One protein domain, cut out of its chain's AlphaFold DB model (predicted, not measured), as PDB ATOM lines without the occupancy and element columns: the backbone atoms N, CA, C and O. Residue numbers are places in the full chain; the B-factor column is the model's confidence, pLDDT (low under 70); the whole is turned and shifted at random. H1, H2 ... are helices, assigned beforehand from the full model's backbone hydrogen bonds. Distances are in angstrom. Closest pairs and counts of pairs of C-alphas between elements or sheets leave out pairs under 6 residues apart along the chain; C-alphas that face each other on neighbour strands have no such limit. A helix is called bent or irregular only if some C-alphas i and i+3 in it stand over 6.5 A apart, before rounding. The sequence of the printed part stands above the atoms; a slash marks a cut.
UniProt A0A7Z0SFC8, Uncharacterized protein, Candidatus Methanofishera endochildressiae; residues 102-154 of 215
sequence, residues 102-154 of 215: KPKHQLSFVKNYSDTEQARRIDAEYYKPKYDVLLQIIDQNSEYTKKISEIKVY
ATOM      1  N   LYS A 102      30.591  -2.793  49.541       93.50
ATOM      2  CA  LYS A 102      29.665  -2.261  48.546       93.50
ATOM      3  C   LYS A 102      29.771  -3.121  47.294       93.50
ATOM      4  O   LYS A 102      30.874  -3.259  46.754       93.50
ATOM      5  N   PRO A 103      28.660  -3.699  46.809       91.38
ATOM      6  CA  PRO A 103      28.699  -4.514  45.609       91.38
ATOM      7  C   PRO A 103      29.131  -3.650  44.423       91.38
ATOM      8  O   PRO A 103      28.561  -2.587  44.172       91.38
ATOM      9  N   LYS A 104      30.134  -4.110  43.672       90.00
ATOM     10  CA  LYS A 104      30.515  -3.458  42.416       90.00
ATOM     11  C   LYS A 104      29.390  -3.653  41.404       90.00
ATOM     12  O   LYS A 104      28.989  -4.783  41.131       90.00
ATOM     13  N   HIS A 105      28.889  -2.553  40.851       86.38
ATOM     14  CA  HIS A 105      27.933  -2.620  39.756       86.38
ATOM     15  C   HIS A 105      28.640  -3.124  38.493       86.38
ATOM     16  O   HIS A 105      29.675  -2.584  38.102       86.38
ATOM     17  N   GLN A 106      28.080  -4.149  37.861       88.25
ATOM     18  CA  GLN A 106      28.573  -4.706  36.605       88.25
ATOM     19  C   GLN A 106      27.427  -4.719  35.598       88.25
ATOM     20  O   GLN A 106      26.334  -5.179  35.917       88.25
ATOM     21  N   LEU A 107      27.680  -4.184  34.399       91.44
ATOM     22  CA  LEU A 107      26.682  -4.094  33.326       91.44
ATOM     23  C   LEU A 107      26.373  -5.459  32.704       91.44
ATOM     24  O   LEU A 107      25.254  -5.702  32.265       91.44
ATOM     25  N   SER A 108      27.364  -6.346  32.671       93.69
ATOM     26  CA  SER A 108      27.251  -7.705  32.158       93.69
ATOM     27  C   SER A 108      28.169  -8.638  32.940       93.69
ATOM     28  O   SER A 108      29.108  -8.201  33.610       93.69
ATOM     29  N   PHE A 109      27.877  -9.932  32.871       94.94
ATOM     30  CA  PHE A 109      28.698 -10.994  33.436       94.94
ATOM     31  C   PHE A 109      28.501 -12.275  32.624       94.94
ATOM     32  O   PHE A 109      27.529 -12.407  31.879       94.94
ATOM     33  N   VAL A 110      29.431 -13.215  32.771       94.31
ATOM     34  CA  VAL A 110      29.390 -14.526  32.115       94.31
ATOM     35  C   VAL A 110      29.254 -15.599  33.191       94.31
ATOM     36  O   VAL A 110      29.924 -15.528  34.222       94.31
ATOM     37  N   LYS A 111      28.393 -16.590  32.953       94.94
ATOM     38  CA  LYS A 111      28.274 -17.804  33.769       94.94
ATOM     39  C   LYS A 111      28.282 -19.039  32.890       94.94
ATOM     40  O   LYS A 111      27.865 -18.987  31.734       94.94
ATOM     41  N   ASN A 112      28.750 -20.145  33.458       95.00
ATOM     42  CA  ASN A 112      28.754 -21.419  32.764       95.00
ATOM     43  C   ASN A 112      27.340 -21.993  32.715       95.00
ATOM     44  O   ASN A 112      26.588 -21.904  33.684       95.00
ATOM     45  N   TYR A 113      27.009 -22.652  31.608       94.44
ATOM     46  CA  TYR A 113      25.745 -23.378  31.480       94.44
ATOM     47  C   TYR A 113      25.606 -24.502  32.527       94.44
ATOM     48  O   TYR A 113      24.521 -24.767  33.025       94.44
ATOM     49  N   SER A 114      26.710 -25.123  32.947       96.38
ATOM     50  CA  SER A 114      26.687 -26.115  34.031       96.38
ATOM     51  C   SER A 114      26.152 -25.542  35.352       96.38
ATOM     52  O   SER A 114      25.436 -26.227  36.080       96.38
ATOM     53  N   ASP A 115      26.451 -24.272  35.652       93.81
ATOM     54  CA  ASP A 115      26.005 -23.608  36.883       93.81
ATOM     55  C   ASP A 115      24.491 -23.325  36.842       93.81
ATOM     56  O   ASP A 115      23.821 -23.308  37.882       93.81
ATOM     57  N   THR A 116      23.945 -23.106  35.639       93.94
ATOM     58  CA  THR A 116      22.508 -22.900  35.396       93.94
ATOM     59  C   THR A 116      21.727 -24.199  35.495       93.94
ATOM     60  O   THR A 116      20.681 -24.255  36.149       93.94
ATOM     61  N   GLU A 117      22.282 -25.275  34.941       94.75
ATOM     62  CA  GLU A 117      21.734 -26.620  35.055       94.75
ATOM     63  C   GLU A 117      21.698 -27.099  36.515       94.75
ATOM     64  O   GLU A 117      20.647 -27.532  36.997       94.75
ATOM     65  N   GLN A 118      22.802 -26.946  37.257       93.31
ATOM     66  CA  GLN A 118      22.896 -27.389  38.652       93.31
ATOM     67  C   GLN A 118      21.895 -26.667  39.565       93.31
ATOM     68  O   GLN A 118      21.247 -27.302  40.401       93.31
ATOM     69  N   ALA A 119      21.745 -25.346  39.417       92.25
ATOM     70  CA  ALA A 119      20.786 -24.581  40.216       92.25
ATOM     71  C   ALA A 119      19.345 -24.692  39.696       92.25
ATOM     72  O   ALA A 119      18.420 -24.256  40.383       92.25
ATOM     73  N   ARG A 120      19.149 -25.250  38.489       95.06
ATOM     74  CA  ARG A 120      17.881 -25.256  37.743       95.06
ATOM     75  C   ARG A 120      17.310 -23.846  37.554       95.06
ATOM     76  O   ARG A 120      16.106 -23.631  37.697       95.06
ATOM     77  N   ARG A 121      18.182 -22.876  37.268       94.56
ATOM     78  CA  ARG A 121      17.845 -21.457  37.071       94.56
ATOM     79  C   ARG A 121      18.693 -20.859  35.960       94.56
ATOM     80  O   ARG A 121      19.853 -21.211  35.829       94.56
ATOM     81  N   ILE A 122      18.136 -19.924  35.194       94.38
ATOM     82  CA  ILE A 122      18.852 -19.203  34.122       94.38
ATOM     83  C   ILE A 122      18.666 -17.678  34.212       94.38
ATOM     84  O   ILE A 122      19.141 -16.930  33.364       94.38
ATOM     85  N   ASP A 123      17.970 -17.187  35.237       93.69
ATOM     86  CA  ASP A 123      17.708 -15.761  35.407       93.69
ATOM     87  C   ASP A 123      18.959 -14.992  35.848       93.69
ATOM     88  O   ASP A 123      19.657 -15.373  36.788       93.69
ATOM     89  N   ALA A 124      19.219 -13.859  35.193       91.88
ATOM     90  CA  ALA A 124      20.401 -13.040  35.452       91.88
ATOM     91  C   ALA A 124      20.445 -12.466  36.879       91.88
ATOM     92  O   ALA A 124      21.516 -12.130  37.377       91.88
ATOM     93  N   GLU A 125      19.299 -12.340  37.555       91.38
ATOM     94  CA  GLU A 125      19.262 -11.848  38.928       91.38
ATOM     95  C   GLU A 125      19.945 -12.794  39.901       91.38
ATOM     96  O   GLU A 125      20.759 -12.327  40.691       91.38
ATOM     97  N   TYR A 126      19.669 -14.096  39.813       92.25
ATOM     98  CA  TYR A 126      20.292 -15.111  40.659       92.25
ATOM     99  C   TYR A 126      21.821 -15.136  40.518       92.25
ATOM    100  O   TYR A 126      22.534 -15.283  41.508       92.25
ATOM    101  N   TYR A 127      22.333 -14.923  39.304       93.25
ATOM    102  CA  TYR A 127      23.758 -15.045  38.982       93.25
ATOM    103  C   TYR A 127      24.564 -13.742  39.068       93.25
ATOM    104  O   TYR A 127      25.709 -13.706  38.614       93.25
ATOM    105  N   LYS A 128      24.012 -12.663  39.644       93.69
ATOM    106  CA  LYS A 128      24.758 -11.402  39.795       93.69
ATOM    107  C   LYS A 128      26.067 -11.652  40.579       93.69
ATOM    108  O   LYS A 128      25.985 -12.066  41.736       93.69
ATOM    109  N   PRO A 129      27.258 -11.301  40.043       94.75
ATOM    110  CA  PRO A 129      28.554 -11.623  40.664       94.75
ATOM    111  C   PRO A 129      28.755 -11.094  42.087       94.75
ATOM    112  O   PRO A 129      29.555 -11.630  42.849       94.75
ATOM    113  N   LYS A 130      27.995 -10.066  42.486       94.75
ATOM    114  CA  LYS A 130      27.980  -9.576  43.870       94.75
ATOM    115  C   LYS A 130      27.638 -10.662  44.896       94.75
ATOM    116  O   LYS A 130      28.090 -10.548  46.027       94.75
ATOM    117  N   TYR A 131      26.847 -11.674  44.532       93.81
ATOM    118  CA  TYR A 131      26.481 -12.752  45.450       93.81
ATOM    119  C   TYR A 131      27.626 -13.746  45.649       93.81
ATOM    120  O   TYR A 131      27.877 -14.126  46.787       93.81
ATOM    121  N   ASP A 132      28.371 -14.080  44.591       92.75
ATOM    122  CA  ASP A 132      29.571 -14.923  44.693       92.75
ATOM    123  C   ASP A 132      30.623 -14.257  45.598       92.75
ATOM    124  O   ASP A 132      31.152 -14.881  46.515       92.75
ATOM    125  N   VAL A 133      30.858 -12.951  45.406       95.31
ATOM    126  CA  VAL A 133      31.772 -12.165  46.256       95.31
ATOM    127  C   VAL A 133      31.280 -12.100  47.703       95.31
ATOM    128  O   VAL A 133      32.079 -12.219  48.626       95.31
ATOM    129  N   LEU A 134      29.975 -11.907  47.918       95.38
ATOM    130  CA  LEU A 134      29.391 -11.861  49.260       95.38
ATOM    131  C   LEU A 134      29.584 -13.186  50.005       95.38
ATOM    132  O   LEU A 134      30.002 -13.173  51.159       95.38
ATOM    133  N   LEU A 135      29.303 -14.313  49.345       94.00
ATOM    134  CA  LEU A 135      29.496 -15.642  49.924       94.00
ATOM    135  C   LEU A 135      30.966 -15.886  50.261       94.00
ATOM    136  O   LEU A 135      31.263 -16.323  51.366       94.00
ATOM    137  N   GLN A 136      31.882 -15.510  49.365       94.81
ATOM    138  CA  GLN A 136      33.315 -15.617  49.626       94.81
ATOM    139  C   GLN A 136      33.742 -14.812  50.861       94.81
ATOM    140  O   GLN A 136      34.501 -15.324  51.678       94.81
ATOM    141  N   ILE A 137      33.265 -13.571  51.011       96.19
ATOM    142  CA  ILE A 137      33.578 -12.743  52.186       96.19
ATOM    143  C   ILE A 137      33.059 -13.418  53.461       96.19
ATOM    144  O   ILE A 137      33.799 -13.515  54.436       96.19
ATOM    145  N   ILE A 138      31.822 -13.920  53.449       95.62
ATOM    146  CA  ILE A 138      31.234 -14.603  54.606       95.62
ATOM    147  C   ILE A 138      32.043 -15.855  54.961       95.62
ATOM    148  O   ILE A 138      32.425 -16.005  56.117       95.62
ATOM    149  N   ASP A 139      32.354 -16.712  53.988       94.56
ATOM    150  CA  ASP A 139      33.077 -17.971  54.213       94.56
ATOM    151  C   ASP A 139      34.523 -17.752  54.677       94.56
ATOM    152  O   ASP A 139      35.061 -18.559  55.427       94.56
ATOM    153  N   GLN A 140      35.162 -16.654  54.266       95.81
ATOM    154  CA  GLN A 140      36.509 -16.299  54.727       95.81
ATOM    155  C   GLN A 140      36.537 -15.789  56.171       95.81
ATOM    156  O   GLN A 140      37.562 -15.923  56.835       95.81
ATOM    157  N   ASN A 141      35.442 -15.186  56.637       96.12
ATOM    158  CA  ASN A 141      35.353 -14.557  57.957       96.12
ATOM    159  C   ASN A 141      34.480 -15.353  58.945       96.12
ATOM    160  O   ASN A 141      34.277 -14.921  60.076       96.12
ATOM    161  N   SER A 142      33.966 -16.518  58.542       94.94
ATOM    162  CA  SER A 142      33.139 -17.385  59.383       94.94
ATOM    163  C   SER A 142      33.818 -18.732  59.573       94.94
ATOM    164  O   SER A 142      34.245 -19.359  58.610       94.94
ATOM    165  N   GLU A 143      33.858 -19.225  60.811       93.44
ATOM    166  CA  GLU A 143      34.367 -20.573  61.092       93.44
ATOM    167  C   GLU A 143      33.461 -21.658  60.482       93.44
ATOM    168  O   GLU A 143      33.936 -22.679  59.987       93.44
ATOM    169  N   TYR A 144      32.143 -21.417  60.478       91.25
ATOM    170  CA  TYR A 144      31.144 -22.341  59.950       91.25
ATOM    171  C   TYR A 144      30.020 -21.603  59.219       91.25
ATOM    172  O   TYR A 144      29.312 -20.789  59.814       91.25
ATOM    173  N   THR A 145      29.772 -21.987  57.966       93.00
ATOM    174  CA  THR A 145      28.619 -21.533  57.176       93.00
ATOM    175  C   THR A 145      27.703 -22.718  56.871       93.00
ATOM    176  O   THR A 145      28.164 -23.790  56.483       93.00
ATOM    177  N   LYS A 146      26.387 -22.534  57.021       94.25
ATOM    178  CA  LYS A 146      25.367 -23.509  56.599       94.25
ATOM    179  C   LYS A 146      24.263 -22.821  55.820       94.25
ATOM    180  O   LYS A 146      23.851 -21.711  56.159       94.25
ATOM    181  N   LYS A 147      23.711 -23.499  54.814       92.12
ATOM    182  CA  LYS A 147      22.511 -23.010  54.125       92.12
ATOM    183  C   LYS A 147      21.291 -23.171  55.025       92.12
ATOM    184  O   LYS A 147      21.177 -24.131  55.784       92.12
ATOM    185  N   ILE A 148      20.294 -22.302  54.846       92.06
ATOM    186  CA  ILE A 148      18.996 -22.425  55.539       92.06
ATOM    187  C   ILE A 148      18.382 -23.817  55.323       92.06
ATOM    188  O   ILE A 148      17.768 -24.365  56.230       92.06
ATOM    189  N   SER A 149      18.563 -24.422  54.144       91.81
ATOM    190  CA  SER A 149      18.084 -25.778  53.851       91.81
ATOM    191  C   SER A 149      18.647 -26.861  54.769       91.81
ATOM    192  O   SER A 149      17.990 -27.882  54.930       91.81
ATOM    193  N   GLU A 150      19.828 -26.645  55.348       95.12
ATOM    194  CA  GLU A 150      20.513 -27.603  56.219       95.12
ATOM    195  C   GLU A 150      20.098 -27.458  57.687       95.12
ATOM    196  O   GLU A 150      20.200 -28.412  58.450       95.12
ATOM    197  N   ILE A 151      19.638 -26.269  58.089       92.81
ATOM    198  CA  ILE A 151      19.280 -25.965  59.485       92.81
ATOM    199  C   ILE A 151      17.770 -25.848  59.714       92.81
ATOM    200  O   ILE A 151      17.312 -25.843  60.855       92.81
ATOM    201  N   LYS A 152      16.973 -25.727  58.647       90.44
ATOM    202  CA  LYS A 152      15.521 -25.591  58.766       90.44
ATOM    203  C   LYS A 152      14.871 -26.925  59.131       90.44
ATOM    204  O   LYS A 152      15.141 -27.952  58.519       90.44
ATOM    205  N   VAL A 153      13.902 -26.867  60.041       88.88
ATOM    206  CA  VAL A 153      12.947 -27.966  60.284       88.88
ATOM    207  C   VAL A 153      11.674 -27.780  59.450       88.88
ATOM    208  O   VAL A 153      11.035 -28.743  59.038       88.88
ATOM    209  N   TYR A 154      11.306 -26.529  59.163       86.69
ATOM    210  CA  TYR A 154      10.108 -26.172  58.410       86.69
ATOM    211  C   TYR A 154      10.336 -24.872  57.634       86.69
ATOM    212  O   TYR A 154      10.959 -23.943  58.142       86.69
TER     213      TYR A 154
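AT A GLANCE: This is residues 102 to 154 of the 215 residues of an uncharacterized protein of Candidatus Methanofishera endochildressiae (UniProt A0A7Z0SFC8). The chain makes a wide, open U: H2, the longest helix, forms the base, and the short helices H1 and H3 sit out on the two sides, with no helix packed on another. On the H1 side, the lead-in of residues 102 to 112 and the link of residues 120 to 128 accompany the helix; on the other side the backbone sticks out at residues 136 to 144 and again at residues 146 to 154, which include H3. The printed part has 53 residues, with three named helices in the order H1, H2, H3 and no named strand; its class is all helix, although under half of the residues, 24 of 53, are in named elements. The whole is loose, with a radius of gyration of the C-alphas of 13.4 A, and spans 35 by 27 by 18 A.

IN THESE COORDINATES: H2 holds residues 129 to 141, Pro 129 to Asn 141, and measures 18.8 A from first to last C-alpha. Its first C-alpha is at (28.554, -11.623, 40.664) and its last at (35.353, -14.557, 57.957). H1 holds residues 113 to 119 and measures 10.1 A, beginning with C-alpha 113 at (25.745, -23.378, 31.480). H3 has four residues, 148 to 151, over 5.3 A, and ends with C-alpha 151 at (19.280, -25.965, 59.485).

HOW THE PARTS SIT: H2 touches no helix, with its centre at (31.255, -13.872, 49.495). H1, with its centre at (23.766, -24.942, 35.959), is apart from H2. H3, with its centre at (19.218, -25.443, 56.273), is also apart from H2. H1 and H3 are apart from each other. In each pair, no C-alpha of the one is within 8 A of the other. No two of the helices form a hairpin, and no helix is bent. In H1 and H2 every O i to N i+4 pair is within hydrogen-bond range; H3 is too short for such a pair, but its one O i to N i+3 pair is within range.

THE WHOLE: The two C-alphas farthest apart are those of Leu 107 and Val 153, 38.5 A from each other, and the first and last printed C-alphas, those of Lys 102 and Tyr 154, are 32.4 A apart. Without the stretches that stand free, residues 136 to 144 and 146 to 154, the body has 35 residues and spans 29 by 29 by 13 A. The link from H1 to H2, nine residues, and that from H2 to H3, six residues, are both short. The printed part has no cut. Its mean pLDDT is 93.3, and no printed residue is under 70.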